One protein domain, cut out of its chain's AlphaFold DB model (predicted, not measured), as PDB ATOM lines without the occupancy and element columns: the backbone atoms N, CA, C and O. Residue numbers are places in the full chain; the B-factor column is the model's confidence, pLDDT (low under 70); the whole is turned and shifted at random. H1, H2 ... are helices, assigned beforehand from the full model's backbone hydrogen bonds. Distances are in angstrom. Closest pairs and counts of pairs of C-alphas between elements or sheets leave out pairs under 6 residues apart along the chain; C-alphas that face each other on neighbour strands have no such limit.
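Overview. This is residues 2 to 98 of the 122 residues of an uncharacterized protein of Arthrobacter sp. MYb213 (UniProt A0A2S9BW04). The model is a flat, two-layered block of helices: H1 and H6 lie loosely side by side in one layer, and H4 crosses obliquely beneath both, with the short H2 beside it. H3 packs on the beginning of H4, H5 follows the other end of H4, and the long link of residues 23 to 33 loops along the edge beyond H1. The printed part has 97 residues, with six named helices in the order H1 to H6 and no named strand; the class is all helix. It is compact, with a radius of gyration of the C-alphas of 13.6 A, and spans 38 by 31 by 15 A.

Arrangement. H1, residues 2 to 22, touches H2, residues 34 to 39, with its residues 11 to 18 alone; the closest C-alphas, of Ser 14 and Leu 38, are 5.1 A apart, at a steep tilt of 59 degrees, the same way. H2 also touches H4, residues 50 to 66, at a shallow tilt of 9 degrees, opposite ways; the closest C-alphas, of Asp 35 and Ala 61, are 5.1 A apart. H3, residues 41 to 44, touches residues 50 to 57 of H4 alone, and the closest C-alphas, of Val 42 and Arg 50, are 5.2 A apart. H4 is the hub, touching four helices. Its residues 60 to 64 touch residues 7 to 11 of H1, closest at the C-alphas of Arg 7 and Tyr 64, 5.4 A, at a steep tilt of 50 degrees, opposite ways. H5, residues 68 to 71, touches no helix but is near H1. H6, residues 82 to 97, touches H4 with residues 88 to 95 alone, closest at the C-alphas of Ala 56 and Leu 95, 5.5 A, at a steep tilt of 41 degrees, opposite ways. H6 touches H1 at a shallow tilt of 21 degrees, the same way; the closest C-alphas, of Ala 3 and Val 85, are 6.1 A apart. H2 and H6 are apart, for instance. In H1, H2, H4 and H6 every O i to N i+4 pair is within hydrogen-bond range; H3 and H5 are too short for such a pair.

Along the chain. H1 begins at C-alpha 2, (-51.472, 50.507, 34.903), and measures 30.4 A. H2, residues 34 to 39, and H3, residues 41 to 44, precede H4, residues 50 to 66, which measures 24.4 A from C-alpha 50 at (-54.315, 30.919, 14.426). After H5, residues 68 to 71, H6 measures 22.7 A and ends at C-alpha 97, (-50.609, 32.460, 26.578).

Size, cuts and confidence. The two C-alphas farthest apart, of Asp 48 and Gly 73, are 41.1 A apart. The printed part has no cut. The link from H1 to H2 is long, with 11 residues. The mean pLDDT of the printed part is 88.5; residues 28 to 32 are under 70.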
ATOM      1  N   GLU A   2     -51.279  51.871  35.422       90.25
ATOM      2  CA  GLU A   2     -51.472  50.507  34.903       90.25
ATOM      3  C   GLU A   2     -51.684  50.391  33.380       90.25
ATOM      4  O   GLU A   2     -51.013  49.600  32.729       90.25
ATOM      5  N   ALA A   3     -52.510  51.247  32.770       90.38
ATOM      6  CA  ALA A   3     -52.694  51.269  31.312       90.38
ATOM      7  C   ALA A   3     -51.375  51.454  30.528       90.38
ATOM      8  O   ALA A   3     -51.146  50.817  29.501       90.38
ATOM      9  N   LEU A   4     -50.470  52.304  31.032       91.75
ATOM     10  CA  LEU A   4     -49.153  52.505  30.422       91.75
ATOM     11  C   LEU A   4     -48.214  51.319  30.668       91.75
ATOM     12  O   LEU A   4     -47.357  51.051  29.829       91.75
ATOM     13  N   ARG A   5     -48.375  50.601  31.786       94.38
ATOM     14  CA  ARG A   5     -47.659  49.343  32.036       94.38
ATOM     15  C   ARG A   5     -48.065  48.291  31.003       94.38
ATOM     16  O   ARG A   5     -47.190  47.750  30.339       94.38
ATOM     17  N   ILE A   6     -49.369  48.080  30.806       94.25
ATOM     18  CA  ILE A   6     -49.911  47.148  29.800       94.25
ATOM     19  C   ILE A   6     -49.385  47.495  28.403       94.25
ATOM     20  O   ILE A   6     -48.906  46.621  27.686       94.25
ATOM     21  N   ARG A   7     -49.388  48.781  28.033       92.81
ATOM     22  CA  ARG A   7     -48.807  49.237  26.764       92.81
ATOM     23  C   ARG A   7     -47.350  48.799  26.591       92.81
ATOM     24  O   ARG A   7     -47.004  48.268  25.540       92.81
ATOM     25  N   ARG A   8     -46.494  49.066  27.584       92.38
ATOM     26  CA  ARG A   8     -45.056  48.741  27.513       92.38
ATOM     27  C   ARG A   8     -44.825  47.241  27.352       92.38
ATOM     28  O   ARG A   8     -43.926  46.832  26.632       92.38
ATOM     29  N   GLU A   9     -45.662  46.431  27.986       94.88
ATOM     30  CA  GLU A   9     -45.629  44.973  27.858       94.88
ATOM     31  C   GLU A   9     -45.974  44.525  26.433       94.88
ATOM     32  O   GLU A   9     -45.258  43.713  25.854       94.88
ATOM     33  N   ILE A  10     -47.013  45.107  25.826       94.19
ATOM     34  CA  ILE A  10     -47.375  44.855  24.421       94.19
ATOM     35  C   ILE A  10     -46.233  45.267  23.482       94.19
ATOM     36  O   ILE A  10     -45.894  44.540  22.550       94.19
ATOM     37  N   GLU A  11     -45.613  46.421  23.737       92.12
ATOM     38  CA  GLU A  11     -44.466  46.898  22.964       92.12
ATOM     39  C   GLU A  11     -43.286  45.924  23.054       92.12
ATOM     40  O   GLU A  11     -42.739  45.538  22.018       92.12
ATOM     41  N   SER A  12     -42.968  45.446  24.261       91.94
ATOM     42  CA  SER A  12     -41.941  44.426  24.489       91.94
ATOM     43  C   SER A  12     -42.252  43.123  23.751       91.94
ATOM     44  O   SER A  12     -41.379  42.602  23.064       91.94
ATOM     45  N   ILE A  13     -43.484  42.612  23.847       93.19
ATOM     46  CA  ILE A  13     -43.915  41.395  23.141       93.19
ATOM     47  C   ILE A  13     -43.742  41.562  21.631       93.19
ATOM     48  O   ILE A  13     -43.157  40.707  20.973       93.19
ATOM     49  N   SER A  14     -44.201  42.685  21.078       92.12
ATOM     50  CA  SER A  14     -44.087  42.945  19.642       92.12
ATOM     51  C   SER A  14     -42.630  43.043  19.173       92.12
ATOM     52  O   SER A  14     -42.310  42.653  18.054       92.12
ATOM     53  N   ALA A  15     -41.730  43.568  20.010       89.12
ATOM     54  CA  ALA A  15     -40.305  43.618  19.708       89.12
ATOM     55  C   ALA A  15     -39.676  42.218  19.717       89.12
ATOM     56  O   ALA A  15     -38.873  41.926  18.836       89.12
ATOM     57  N   THR A  16     -40.072  41.359  20.660       89.19
ATOM     58  CA  THR A  16     -39.649  39.952  20.716       89.19
ATOM     59  C   THR A  16     -40.094  39.191  19.468       89.19
ATOM     60  O   THR A  16     -39.234  38.742  18.725       89.19
ATOM     61  N   LEU A  17     -41.394  39.199  19.145       89.69
ATOM     62  CA  LEU A  17     -41.935  38.532  17.949       89.69
ATOM     63  C   LEU A  17     -41.186  38.905  16.662       89.69
ATOM     64  O   LEU A  17     -40.927  38.066  15.805       89.69
ATOM     65  N   TRP A  18     -40.832  40.183  16.512       88.06
ATOM     66  CA  TRP A  18     -40.045  40.638  15.371       88.06
ATOM     67  C   TRP A  18     -38.609  40.132  15.400       88.06
ATOM     68  O   TRP A  18     -38.114  39.686  14.367       88.06
ATOM     69  N   ALA A  19     -37.928  40.251  16.540       85.75
ATOM     70  CA  ALA A  19     -36.547  39.805  16.678       85.75
ATOM     71  C   ALA A  19     -36.429  38.307  16.365       85.75
ATOM     72  O   ALA A  19     -35.546  37.917  15.608       85.75
ATOM     73  N   ASP A  20     -37.380  37.508  16.847       86.00
ATOM     74  CA  ASP A  20     -37.393  36.058  16.654       86.00
ATOM     75  C   ASP A  20     -37.599  35.683  15.175       86.00
ATOM     76  O   ASP A  20     -36.926  34.798  14.656       86.00
ATOM     77  N   VAL A  21     -38.478  36.396  14.458       84.94
ATOM     78  CA  VAL A  21     -38.760  36.120  13.034       84.94
ATOM     79  C   VAL A  21     -37.704  36.705  12.089       84.94
ATOM     80  O   VAL A  21     -37.405  36.113  11.056       84.94
ATOM     81  N   SER A  22     -37.167  37.889  12.393       81.19
ATOM     82  CA  SER A  22     -36.249  38.610  11.496       81.19
ATOM     83  C   SER A  22     -34.768  38.344  11.767       81.19
ATOM     84  O   SER A  22     -33.939  38.657  10.915       81.19
ATOM     85  N   GLY A  23     -34.417  37.835  12.951       78.62
ATOM     86  CA  GLY A  23     -33.034  37.737  13.424       78.62
ATOM     87  C   GLY A  23     -32.375  39.088  13.745       78.62
ATOM     88  O   GLY A  23     -31.188  39.122  14.066       78.62
ATOM     89  N   LEU A  24     -33.112  40.203  13.657       78.31
ATOM     90  CA  LEU A  24     -32.607  41.550  13.938       78.31
ATOM     91  C   LEU A  24     -32.691  41.889  15.430       78.31
ATOM     92  O   LEU A  24     -33.562  41.407  16.159       78.31
ATOM     93  N   ASN A  25     -31.801  42.766  15.897       75.31
ATOM     94  CA  ASN A  25     -31.755  43.140  17.307       75.31
ATOM     95  C   ASN A  25     -32.988  43.977  17.701       75.31
ATOM     96  O   ASN A  25     -33.421  44.868  16.973       75.31
ATOM     97  N   ARG A  26     -33.503  43.757  18.918       70.19
ATOM     98  CA  ARG A  26     -34.589  44.539  19.537       70.19
ATOM     99  C   ARG A  26     -34.344  46.055  19.513       70.19
ATOM    100  O   ARG A  26     -35.301  46.813  19.388       70.19
ATOM    101  N   LEU A  27     -33.088  46.492  19.634       70.44
ATOM    102  CA  LEU A  27     -32.705  47.912  19.644       70.44
ATOM    103  C   LEU A  27     -32.859  48.596  18.279       70.44
ATOM    104  O   LEU A  27     -33.052  49.808  18.222       70.44
ATOM    105  N   GLU A  28     -32.818  47.832  17.188       66.44
ATOM    106  CA  GLU A  28     -32.946  48.355  15.822       66.44
ATOM    107  C   GLU A  28     -34.414  48.598  15.436       66.44
ATOM    108  O   GLU A  28     -34.719  49.161  14.384       66.44
ATOM    109  N   ILE A  29     -35.353  48.226  16.312       65.19
ATOM    110  CA  ILE A  29     -36.788  48.308  16.059       65.19
ATOM    111  C   ILE A  29     -37.314  49.683  16.479       65.19
ATOM    112  O   ILE A  29     -38.053  49.839  17.453       65.19
ATOM    113  N   MET A  30     -36.944  50.715  15.725       53.62
ATOM    114  CA  MET A  30     -37.470  52.061  15.930       53.62
ATOM    115  C   MET A  30     -38.624  52.348  14.956       53.62
ATOM    116  O   MET A  30     -38.448  52.512  13.752       53.62
ATOM    117  N   SER A  31     -39.814  52.509  15.541       54.94
ATOM    118  CA  SER A  31     -41.011  53.174  15.001       54.94
ATOM    119  C   SER A  31     -42.144  52.319  14.383       54.94
ATOM    120  O   SER A  31     -41.990  51.482  13.500       54.94
ATOM    121  N   ARG A  32     -43.351  52.601  14.902       55.53
ATOM    122  CA  ARG A  32     -44.710  52.490  14.321       55.53
ATOM    123  C   ARG A  32     -45.250  51.151  13.809       55.53
ATOM    124  O   ARG A  32     -46.444  51.081  13.548       55.53
ATOM    125  N   ALA A  33     -44.474  50.077  13.766       78.44
ATOM    126  CA  ALA A  33     -44.964  48.791  13.257       78.44
ATOM    127  C   ALA A  33     -45.451  47.805  14.343       78.44
ATOM    128  O   ALA A  33     -45.347  46.604  14.126       78.44
ATOM    129  N   VAL A  34     -45.914  48.252  15.523       84.75
ATOM    130  CA  VAL A  34     -46.351  47.325  16.603       84.75
ATOM    131  C   VAL A  34     -47.447  46.383  16.102       84.75
ATOM    132  O   VAL A  34     -47.290  45.174  16.211       84.75
ATOM    133  N   ASP A  35     -48.477  46.919  15.446       83.62
ATOM    134  CA  ASP A  35     -49.588  46.138  14.891       83.62
ATOM    135  C   ASP A  35     -49.093  45.034  13.938       83.62
ATOM    136  O   ASP A  35     -49.495  43.881  14.054       83.62
ATOM    137  N   ARG A  36     -48.160  45.359  13.030       84.56
ATOM    138  CA  ARG A  36     -47.595  44.389  12.072       84.56
ATOM    139  C   ARG A  36     -46.786  43.303  12.771       84.56
ATOM    140  O   ARG A  36     -46.867  42.143  12.392       84.56
ATOM    141  N   ARG A  37     -46.016  43.689  13.787       88.75
ATOM    142  CA  ARG A  37     -45.185  42.769  14.565       88.75
ATOM    143  C   ARG A  37     -46.028  41.823  15.413       88.75
ATOM    144  O   ARG A  37     -45.705  40.649  15.495       88.75
ATOM    145  N   LEU A  38     -47.134  42.302  15.982       91.00
ATOM    146  CA  LEU A  38     -48.064  41.463  16.741       91.00
ATOM    147  C   LEU A  38     -48.718  40.384  15.868       91.00
ATOM    148  O   LEU A  38     -48.922  39.273  16.338       91.00
ATOM    149  N   VAL A  39     -49.005  40.677  14.595       91.25
ATOM    150  CA  VAL A  39     -49.577  39.686  13.661       91.25
ATOM    151  C   VAL A  39     -48.614  38.526  13.379       91.25
ATOM    152  O   VAL A  39     -49.077  37.434  13.057       91.25
ATOM    153  N   LEU A  40     -47.301  38.705  13.571       90.56
ATOM    154  CA  LEU A  40     -46.327  37.615  13.428       90.56
ATOM    155  C   LEU A  40     -46.581  36.459  14.402       90.56
ATOM    156  O   LEU A  40     -46.211  35.332  14.090       90.56
ATOM    157  N   LEU A  41     -47.291  36.706  15.509       91.94
ATOM    158  CA  LEU A  41     -47.750  35.660  16.422       91.94
ATOM    159  C   LEU A  41     -48.499  34.535  15.694       91.94
ATOM    160  O   LEU A  41     -48.329  33.367  16.015       91.94
ATOM    161  N   VAL A  42     -49.305  34.871  14.682       91.81
ATOM    162  CA  VAL A  42     -50.115  33.893  13.936       91.81
ATOM    163  C   VAL A  42     -49.245  32.859  13.218       91.81
ATOM    164  O   VAL A  42     -49.673  31.726  13.017       91.81
ATOM    165  N   ALA A  43     -48.025  33.238  12.832       89.00
ATOM    166  CA  ALA A  43     -47.084  32.332  12.186       89.00
ATOM    167  C   ALA A  43     -46.380  31.390  13.180       89.00
ATOM    168  O   ALA A  43     -45.839  30.379  12.744       89.00
ATOM    169  N   GLN A  44     -46.394  31.711  14.478       88.88
ATOM    170  CA  GLN A  44     -45.710  30.951  15.532       88.88
ATOM    171  C   GLN A  44     -46.622  29.948  16.254       88.88
ATOM    172  O   GLN A  44     -46.129  29.100  16.986       88.88
ATOM    173  N   VAL A  45     -47.941  30.034  16.059       90.50
ATOM    174  CA  VAL A  45     -48.915  29.155  16.722       90.50
ATOM    175  C   VAL A  45     -49.425  28.044  15.801       90.50
ATOM    176  O   VAL A  45     -49.428  28.171  14.567       90.50
ATOM    177  N   GLU A  46     -49.937  26.982  16.422       91.38
ATOM    178  CA  GLU A  46     -50.586  25.859  15.744       91.38
ATOM    179  C   GLU A  46     -51.792  26.293  14.899       91.38
ATOM    180  O   GLU A  46     -52.461  27.296  15.170       91.38
ATOM    181  N   THR A  47     -52.069  25.535  13.833       92.94
ATOM    182  CA  THR A  47     -53.051  25.923  12.800       92.94
ATOM    183  C   THR A  47     -54.459  26.134  13.362       92.94
ATOM    184  O   THR A  47     -55.151  27.062  12.942       92.94
ATOM    185  N   ASP A  48     -54.868  25.312  14.325       94.56
ATOM    186  CA  ASP A  48     -56.159  25.384  15.015       94.56
ATOM    187  C   ASP A  48     -56.293  26.617  15.928       94.56
ATOM    188  O   ASP A  48     -57.406  27.080  16.182       94.56
ATOM    189  N   GLN A  49     -55.177  27.215  16.351       93.81
ATOM    190  CA  GLN A  49     -55.146  28.382  17.238       93.81
ATOM    191  C   GLN A  49     -55.001  29.724  16.504       93.81
ATOM    192  O   GLN A  49     -55.231  30.785  17.094       93.81
ATOM    193  N   ARG A  50     -54.652  29.713  15.211       94.12
ATOM    194  CA  ARG A  50     -54.315  30.919  14.426       94.12
ATOM    195  C   ARG A  50     -55.372  32.014  14.457       94.12
ATOM    196  O   ARG A  50     -55.027  33.192  14.531       94.12
ATOM    197  N   VAL A  51     -56.653  31.647  14.399       95.38
ATOM    198  CA  VAL A  51     -57.758  32.621  14.418       95.38
ATOM    199  C   VAL A  51     -57.807  33.362  15.754       95.38
ATOM    200  O   VAL A  51     -57.939  34.586  15.773       95.38
ATOM    201  N   GLU A  52     -57.659  32.644  16.866       93.88
ATOM    202  CA  GLU A  52     -57.683  33.245  18.200       93.88
ATOM    203  C   GLU A  52     -56.408  34.047  18.487       93.88
ATOM    204  O   GLU A  52     -56.488  35.165  18.999       93.88
ATOM    205  N   ALA A  53     -55.245  33.564  18.043       93.50
ATOM    206  CA  ALA A  53     -53.998  34.323  18.110       93.50
ATOM    207  C   ALA A  53     -54.082  35.635  17.309       93.50
ATOM    208  O   ALA A  53     -53.664  36.691  17.790       93.50
ATOM    209  N   PHE A  54     -54.690  35.608  16.118       94.31
ATOM    210  CA  PHE A  54     -54.918  36.815  15.322       94.31
ATOM    211  C   PHE A  54     -55.834  37.808  16.049       94.31
ATOM    212  O   PHE A  54     -55.538  39.003  16.100       94.31
ATOM    213  N   ARG A  55     -56.917  37.329  16.674       95.06
ATOM    214  CA  ARG A  55     -57.807  38.170  17.493       95.06
ATOM    215  C   ARG A  55     -57.067  38.786  18.679       95.06
ATOM    216  O   ARG A  55     -57.213  39.984  18.917       95.06
ATOM    217  N   ALA A  56     -56.242  38.012  19.384       94.31
ATOM    218  CA  ALA A  56     -55.431  38.510  20.495       94.31
ATOM    219  C   ALA A  56     -54.436  39.593  20.041       94.31
ATOM    220  O   ALA A  56     -54.326  40.640  20.683       94.31
ATOM    221  N   ALA A  57     -53.774  39.393  18.897       94.19
ATOM    222  CA  ALA A  57     -52.887  40.386  18.293       94.19
ATOM    223  C   ALA A  57     -53.627  41.693  17.950       94.19
ATOM    224  O   ALA A  57     -53.129  42.782  18.249       94.19
ATOM    225  N   LEU A  58     -54.836  41.605  17.380       94.38
ATOM    226  CA  LEU A  58     -55.663  42.777  17.074       94.38
ATOM    227  C   LEU A  58     -56.097  43.540  18.332       94.38
ATOM    228  O   LEU A  58     -56.053  44.773  18.335       94.38
ATOM    229  N   GLN A  59     -56.481  42.836  19.401       94.25
ATOM    230  CA  GLN A  59     -56.848  43.483  20.664       94.25
ATOM    231  C   GLN A  59     -55.651  44.200  21.293       94.25
ATOM    232  O   GLN A  59     -55.744  45.371  21.655       94.25
ATOM    233  N   ALA A  60     -54.482  43.560  21.326       94.50
ATOM    234  CA  ALA A  60     -53.263  44.191  21.824       94.50
ATOM    235  C   ALA A  60     -52.865  45.437  21.008       94.50
ATOM    236  O   ALA A  60     -52.503  46.470  21.577       94.50
ATOM    237  N   ALA A  61     -53.002  45.385  19.680       92.81
ATOM    238  CA  ALA A  61     -52.801  46.545  18.813       92.81
ATOM    239  C   ALA A  61     -53.783  47.686  19.137       92.81
ATOM    240  O   ALA A  61     -53.391  48.853  19.199       92.81
ATOM    241  N   HIS A  62     -55.053  47.367  19.406       93.12
ATOM    242  CA  HIS A  62     -56.039  48.358  19.837       93.12
ATOM    243  C   HIS A  62     -55.637  49.034  21.159       93.12
ATOM    244  O   HIS A  62     -55.574  50.264  21.202       93.12
ATOM    245  N   VAL A  63     -55.259  48.266  22.188       92.25
ATOM    246  CA  VAL A  63     -54.772  48.807  23.476       92.25
ATOM    247  C   VAL A  63     -53.538  49.695  23.282       92.25
ATOM    248  O   VAL A  63     -53.426  50.784  23.861       92.25
ATOM    249  N   TYR A  64     -52.606  49.269  22.427       92.31
ATOM    250  CA  TYR A  64     -51.441  50.073  22.077       92.31
ATOM    251  C   TYR A  64     -51.844  51.389  21.393       92.31
ATOM    252  O   TYR A  64     -51.274  52.435  21.689       92.31
ATOM    253  N   ARG A  65     -52.841  51.416  20.509       90.62
ATOM    254  CA  ARG A  65     -53.290  52.684  19.907       90.62
ATOM    255  C   ARG A  65     -53.984  53.590  20.918       90.62
ATOM    256  O   ARG A  65     -53.612  54.757  21.019       90.62
ATOM    257  N   GLU A  66     -54.891  53.046  21.723       90.69
ATOM    258  CA  GLU A  66     -55.644  53.802  22.732       90.69
ATOM    259  C   GLU A  66     -54.732  54.506  23.737       90.69
ATOM    260  O   GLU A  66     -54.915  55.671  24.086       90.69
ATOM    261  N   THR A  67     -53.675  53.830  24.172       90.69
ATOM    262  CA  THR A  67     -52.726  54.386  25.144       90.69
ATOM    263  C   THR A  67     -51.721  55.371  24.534       90.69
ATOM    264  O   THR A  67     -50.951  55.991  25.269       90.69
ATOM    265  N   SER A  68     -51.714  55.551  23.207       89.31
ATOM    266  CA  SER A  68     -50.745  56.403  22.505       89.31
ATOM    267  C   SER A  68     -50.926  57.876  22.857       89.31
ATOM    268  O   SER A  68     -49.954  58.582  23.127       89.31
ATOM    269  N   ASP A  69     -52.169  58.347  22.926       85.81
ATOM    270  CA  ASP A  69     -52.470  59.749  23.230       85.81
ATOM    271  C   ASP A  69     -52.017  60.157  24.635       85.81
ATOM    272  O   ASP A  69     -51.663  61.317  24.849       85.81
ATOM    273  N   VAL A  70     -51.961  59.207  25.576       86.12
ATOM    274  CA  VAL A  70     -51.430  59.454  26.923       86.12
ATOM    275  C   VAL A  70     -49.939  59.780  26.874       86.12
ATOM    276  O   VAL A  70     -49.508  60.726  27.526       86.12
ATOM    277  N   LEU A  71     -49.144  59.041  26.091       84.19
ATOM    278  CA  LEU A  71     -47.702  59.295  25.980       84.19
ATOM    279  C   LEU A  71     -47.386  60.631  25.311       84.19
ATOM    280  O   LEU A  71     -46.410  61.282  25.666       84.19
ATOM    281  N   HIS A  72     -48.224  61.054  24.368       86.31
ATOM    282  CA  HIS A  72     -48.062  62.335  23.684       86.31
ATOM    283  C   HIS A  72     -48.635  63.516  24.485       86.31
ATOM    284  O   HIS A  72     -48.742  64.612  23.945       86.31
ATOM    285  N   GLY A  73     -49.077  63.300  25.731       85.69
ATOM    286  CA  GLY A  73     -49.690  64.339  26.563       85.69
ATOM    287  C   GLY A  73     -51.032  64.863  26.035       85.69
ATOM    288  O   GLY A  73     -51.545  65.850  26.551       85.69
ATOM    289  N   ARG A  74     -51.622  64.206  25.026       89.25
ATOM    290  CA  ARG A  74     -52.901  64.592  24.407       89.25
ATOM    291  C   ARG A  74     -54.105  64.180  25.253       89.25
ATOM    292  O   ARG A  74     -55.204  64.688  25.064       89.25
ATOM    293  N   THR A  75     -53.918  63.256  26.195       87.62
ATOM    294  CA  THR A  75     -54.975  62.787  27.094       87.62
ATOM    295  C   THR A  75     -54.392  62.382  28.454       87.62
ATOM    296  O   THR A  75     -53.205  62.077  28.565       87.62
ATOM    297  N   ARG A  76     -55.224  62.331  29.503       86.75
ATOM    298  CA  ARG A  76     -54.797  61.857  30.832       86.75
ATOM    299  C   ARG A  76     -54.969  60.345  30.963       86.75
ATOM    300  O   ARG A  76     -55.989  59.798  30.559       86.75
ATOM    301  N   ALA A  77     -54.024  59.682  31.631       84.19
ATOM    302  CA  ALA A  77     -54.115  58.247  31.930       84.19
ATOM    303  C   ALA A  77     -55.349  57.877  32.774       84.19
ATOM    304  O   ALA A  77     -55.802  56.739  32.724       84.19
ATOM    305  N   SER A  78     -55.894  58.834  33.534       86.00
ATOM    306  CA  SER A  78     -57.121  58.673  34.319       86.00
ATOM    307  C   SER A  78     -58.390  58.556  33.469       86.00
ATOM    308  O   SER A  78     -59.448  58.317  34.033       86.00
ATOM    309  N   ARG A  79     -58.316  58.736  32.137       89.25
ATOM    310  CA  ARG A  79     -59.474  58.538  31.248       89.25
ATOM    311  C   ARG A  79     -59.931  57.080  31.197       89.25
ATOM    312  O   ARG A  79     -61.077  56.821  30.856       89.25
ATOM    313  N   PHE A  80     -59.026  56.146  31.481       90.44
ATOM    314  CA  PHE A  80     -59.307  54.720  31.418       90.44
ATOM    315  C   PHE A  80     -59.888  54.249  32.750       90.44
ATOM    316  O   PHE A  80     -59.239  54.367  33.792       90.44
ATOM    317  N   GLY A  81     -61.115  53.734  32.706       91.62
ATOM    318  CA  GLY A  81     -61.800  53.196  33.878       91.62
ATOM    319  C   GLY A  81     -61.183  51.883  34.365       91.62
ATOM    320  O   GLY A  81     -60.503  51.181  33.618       91.62
ATOM    321  N   VAL A  82     -61.456  51.516  35.621       93.12
ATOM    322  CA  VAL A  82     -60.917  50.289  36.244       93.12
ATOM    323  C   VAL A  82     -61.327  49.030  35.472       93.12
ATOM    324  O   VAL A  82     -60.491  48.157  35.253       93.12
ATOM    325  N   ILE A  83     -62.580  48.963  35.014       94.31
ATOM    326  CA  ILE A  83     -63.110  47.831  34.235       94.31
ATOM    327  C   ILE A  83     -62.342  47.681  32.917       94.31
ATOM    328  O   ILE A  83     -61.814  46.612  32.637       94.31
ATOM    329  N   GLN A  84     -62.182  48.776  32.168       94.19
ATOM    330  CA  GLN A  84     -61.448  48.781  30.900       94.19
ATOM    331  C   GLN A  84     -59.991  48.328  31.075       94.19
ATOM    332  O   GLN A  84     -59.471  47.545  30.287       94.19
ATOM    333  N   VAL A  85     -59.317  48.793  32.130       94.69
ATOM    334  CA  VAL A  85     -57.939  48.373  32.423       94.69
ATOM    335  C   VAL A  85     -57.872  46.886  32.790       94.69
ATOM    336  O   VAL A  85     -56.920  46.210  32.401       94.69
ATOM    337  N   ALA A  86     -58.870  46.359  33.504       95.69
ATOM    338  CA  ALA A  86     -58.948  44.937  33.827       95.69
ATOM    339  C   ALA A  86     -59.177  44.070  32.576       95.69
ATOM    340  O   ALA A  86     -58.534  43.030  32.436       95.69
ATOM    341  N   GLU A  87     -60.021  44.512  31.642       94.69
ATOM    342  CA  GLU A  87     -60.217  43.854  30.341       94.69
ATOM    343  C   GLU A  87     -58.909  43.801  29.546       94.69
ATOM    344  O   GLU A  87     -58.483  42.727  29.124       94.69
ATOM    345  N   TRP A  88     -58.193  44.924  29.450       96.12
ATOM    346  CA  TRP A  88     -56.894  44.971  28.775       96.12
ATOM    347  C   TRP A  88     -55.845  44.077  29.431       96.12
ATOM    348  O   TRP A  88     -54.982  43.517  28.754       96.12
ATOM    349  N   GLN A  89     -55.907  43.924  30.754       96.31
ATOM    350  CA  GLN A  89     -55.041  42.995  31.465       96.31
ATOM    351  C   GLN A  89     -55.362  41.541  31.089       96.31
ATOM    352  O   GLN A  89     -54.435  40.751  30.915       96.31
ATOM    353  N   GLN A  90     -56.639  41.184  30.919       95.06
ATOM    354  CA  GLN A  90     -57.032  39.862  30.420       95.06
ATOM    355  C   GLN A  90     -56.583  39.647  28.971       95.06
ATOM    356  O   GLN A  90     -56.055  38.584  28.652       95.06
ATOM    357  N   ASP A  91     -56.706  40.658  28.110       92.75
ATOM    358  CA  ASP A  91     -56.217  40.587  26.728       92.75
ATOM    359  C   ASP A  91     -54.699  40.366  26.677       92.75
ATOM    360  O   ASP A  91     -54.214  39.517  25.925       92.75
ATOM    361  N   LEU A  92     -53.941  41.060  27.535       95.00
ATOM    362  CA  LEU A  92     -52.500  40.851  27.680       95.00
ATOM    363  C   LEU A  92     -52.167  39.431  28.163       95.00
ATOM    364  O   LEU A  92     -51.183  38.845  27.709       95.00
ATOM    365  N   LEU A  93     -52.959  38.864  29.079       94.50
ATOM    366  CA  LEU A  93     -52.774  37.483  29.532       94.50
ATOM    367  C   LEU A  93     -53.027  36.478  28.403       94.50
ATOM    368  O   LEU A  93     -52.218  35.568  28.238       94.50
ATOM    369  N   ARG A  94     -54.078  36.671  27.591       91.88
ATOM    370  CA  ARG A  94     -54.330  35.830  26.406       91.88
ATOM    371  C   ARG A  94     -53.170  35.905  25.421       91.88
ATOM    372  O   ARG A  94     -52.667  34.870  25.006       91.88
ATOM    373  N   LEU A  95     -52.693  37.116  25.115       93.44
ATOM    374  CA  LEU A  95     -51.546  37.320  24.229       93.44
ATOM    375  C   LEU A  95     -50.300  36.568  24.725       93.44
ATOM    376  O   LEU A  95     -49.618  35.919  23.943       93.44
ATOM    377  N   ARG A  96     -50.020  36.627  26.032       93.75
ATOM    378  CA  ARG A  96     -48.902  35.901  26.654       93.75
ATOM    379  C   ARG A  96     -49.079  34.388  26.643       93.75
ATOM    380  O   ARG A  96     -48.069  33.694  26.643       93.75
ATOM    381  N   GLY A  97     -50.315  33.890  26.666       92.19
ATOM    382  CA  GLY A  97     -50.609  32.460  26.578       92.19
ATOM    383  C   GLY A  97     -49.980  31.834  25.337       92.19
ATOM    384  O   GLY A  97     -49.294  30.829  25.454       92.19
ATOM    385  N   TYR A  98     -50.082  32.510  24.193       90.38
ATOM    386  CA  TYR A  98     -49.513  32.046  22.925       90.38
ATOM    387  C   TYR A  98     -47.982  32.109  22.837       90.38
ATOM    388  O   TYR A  98     -47.404  31.520  21.937       90.38
TER     389      TYR A  98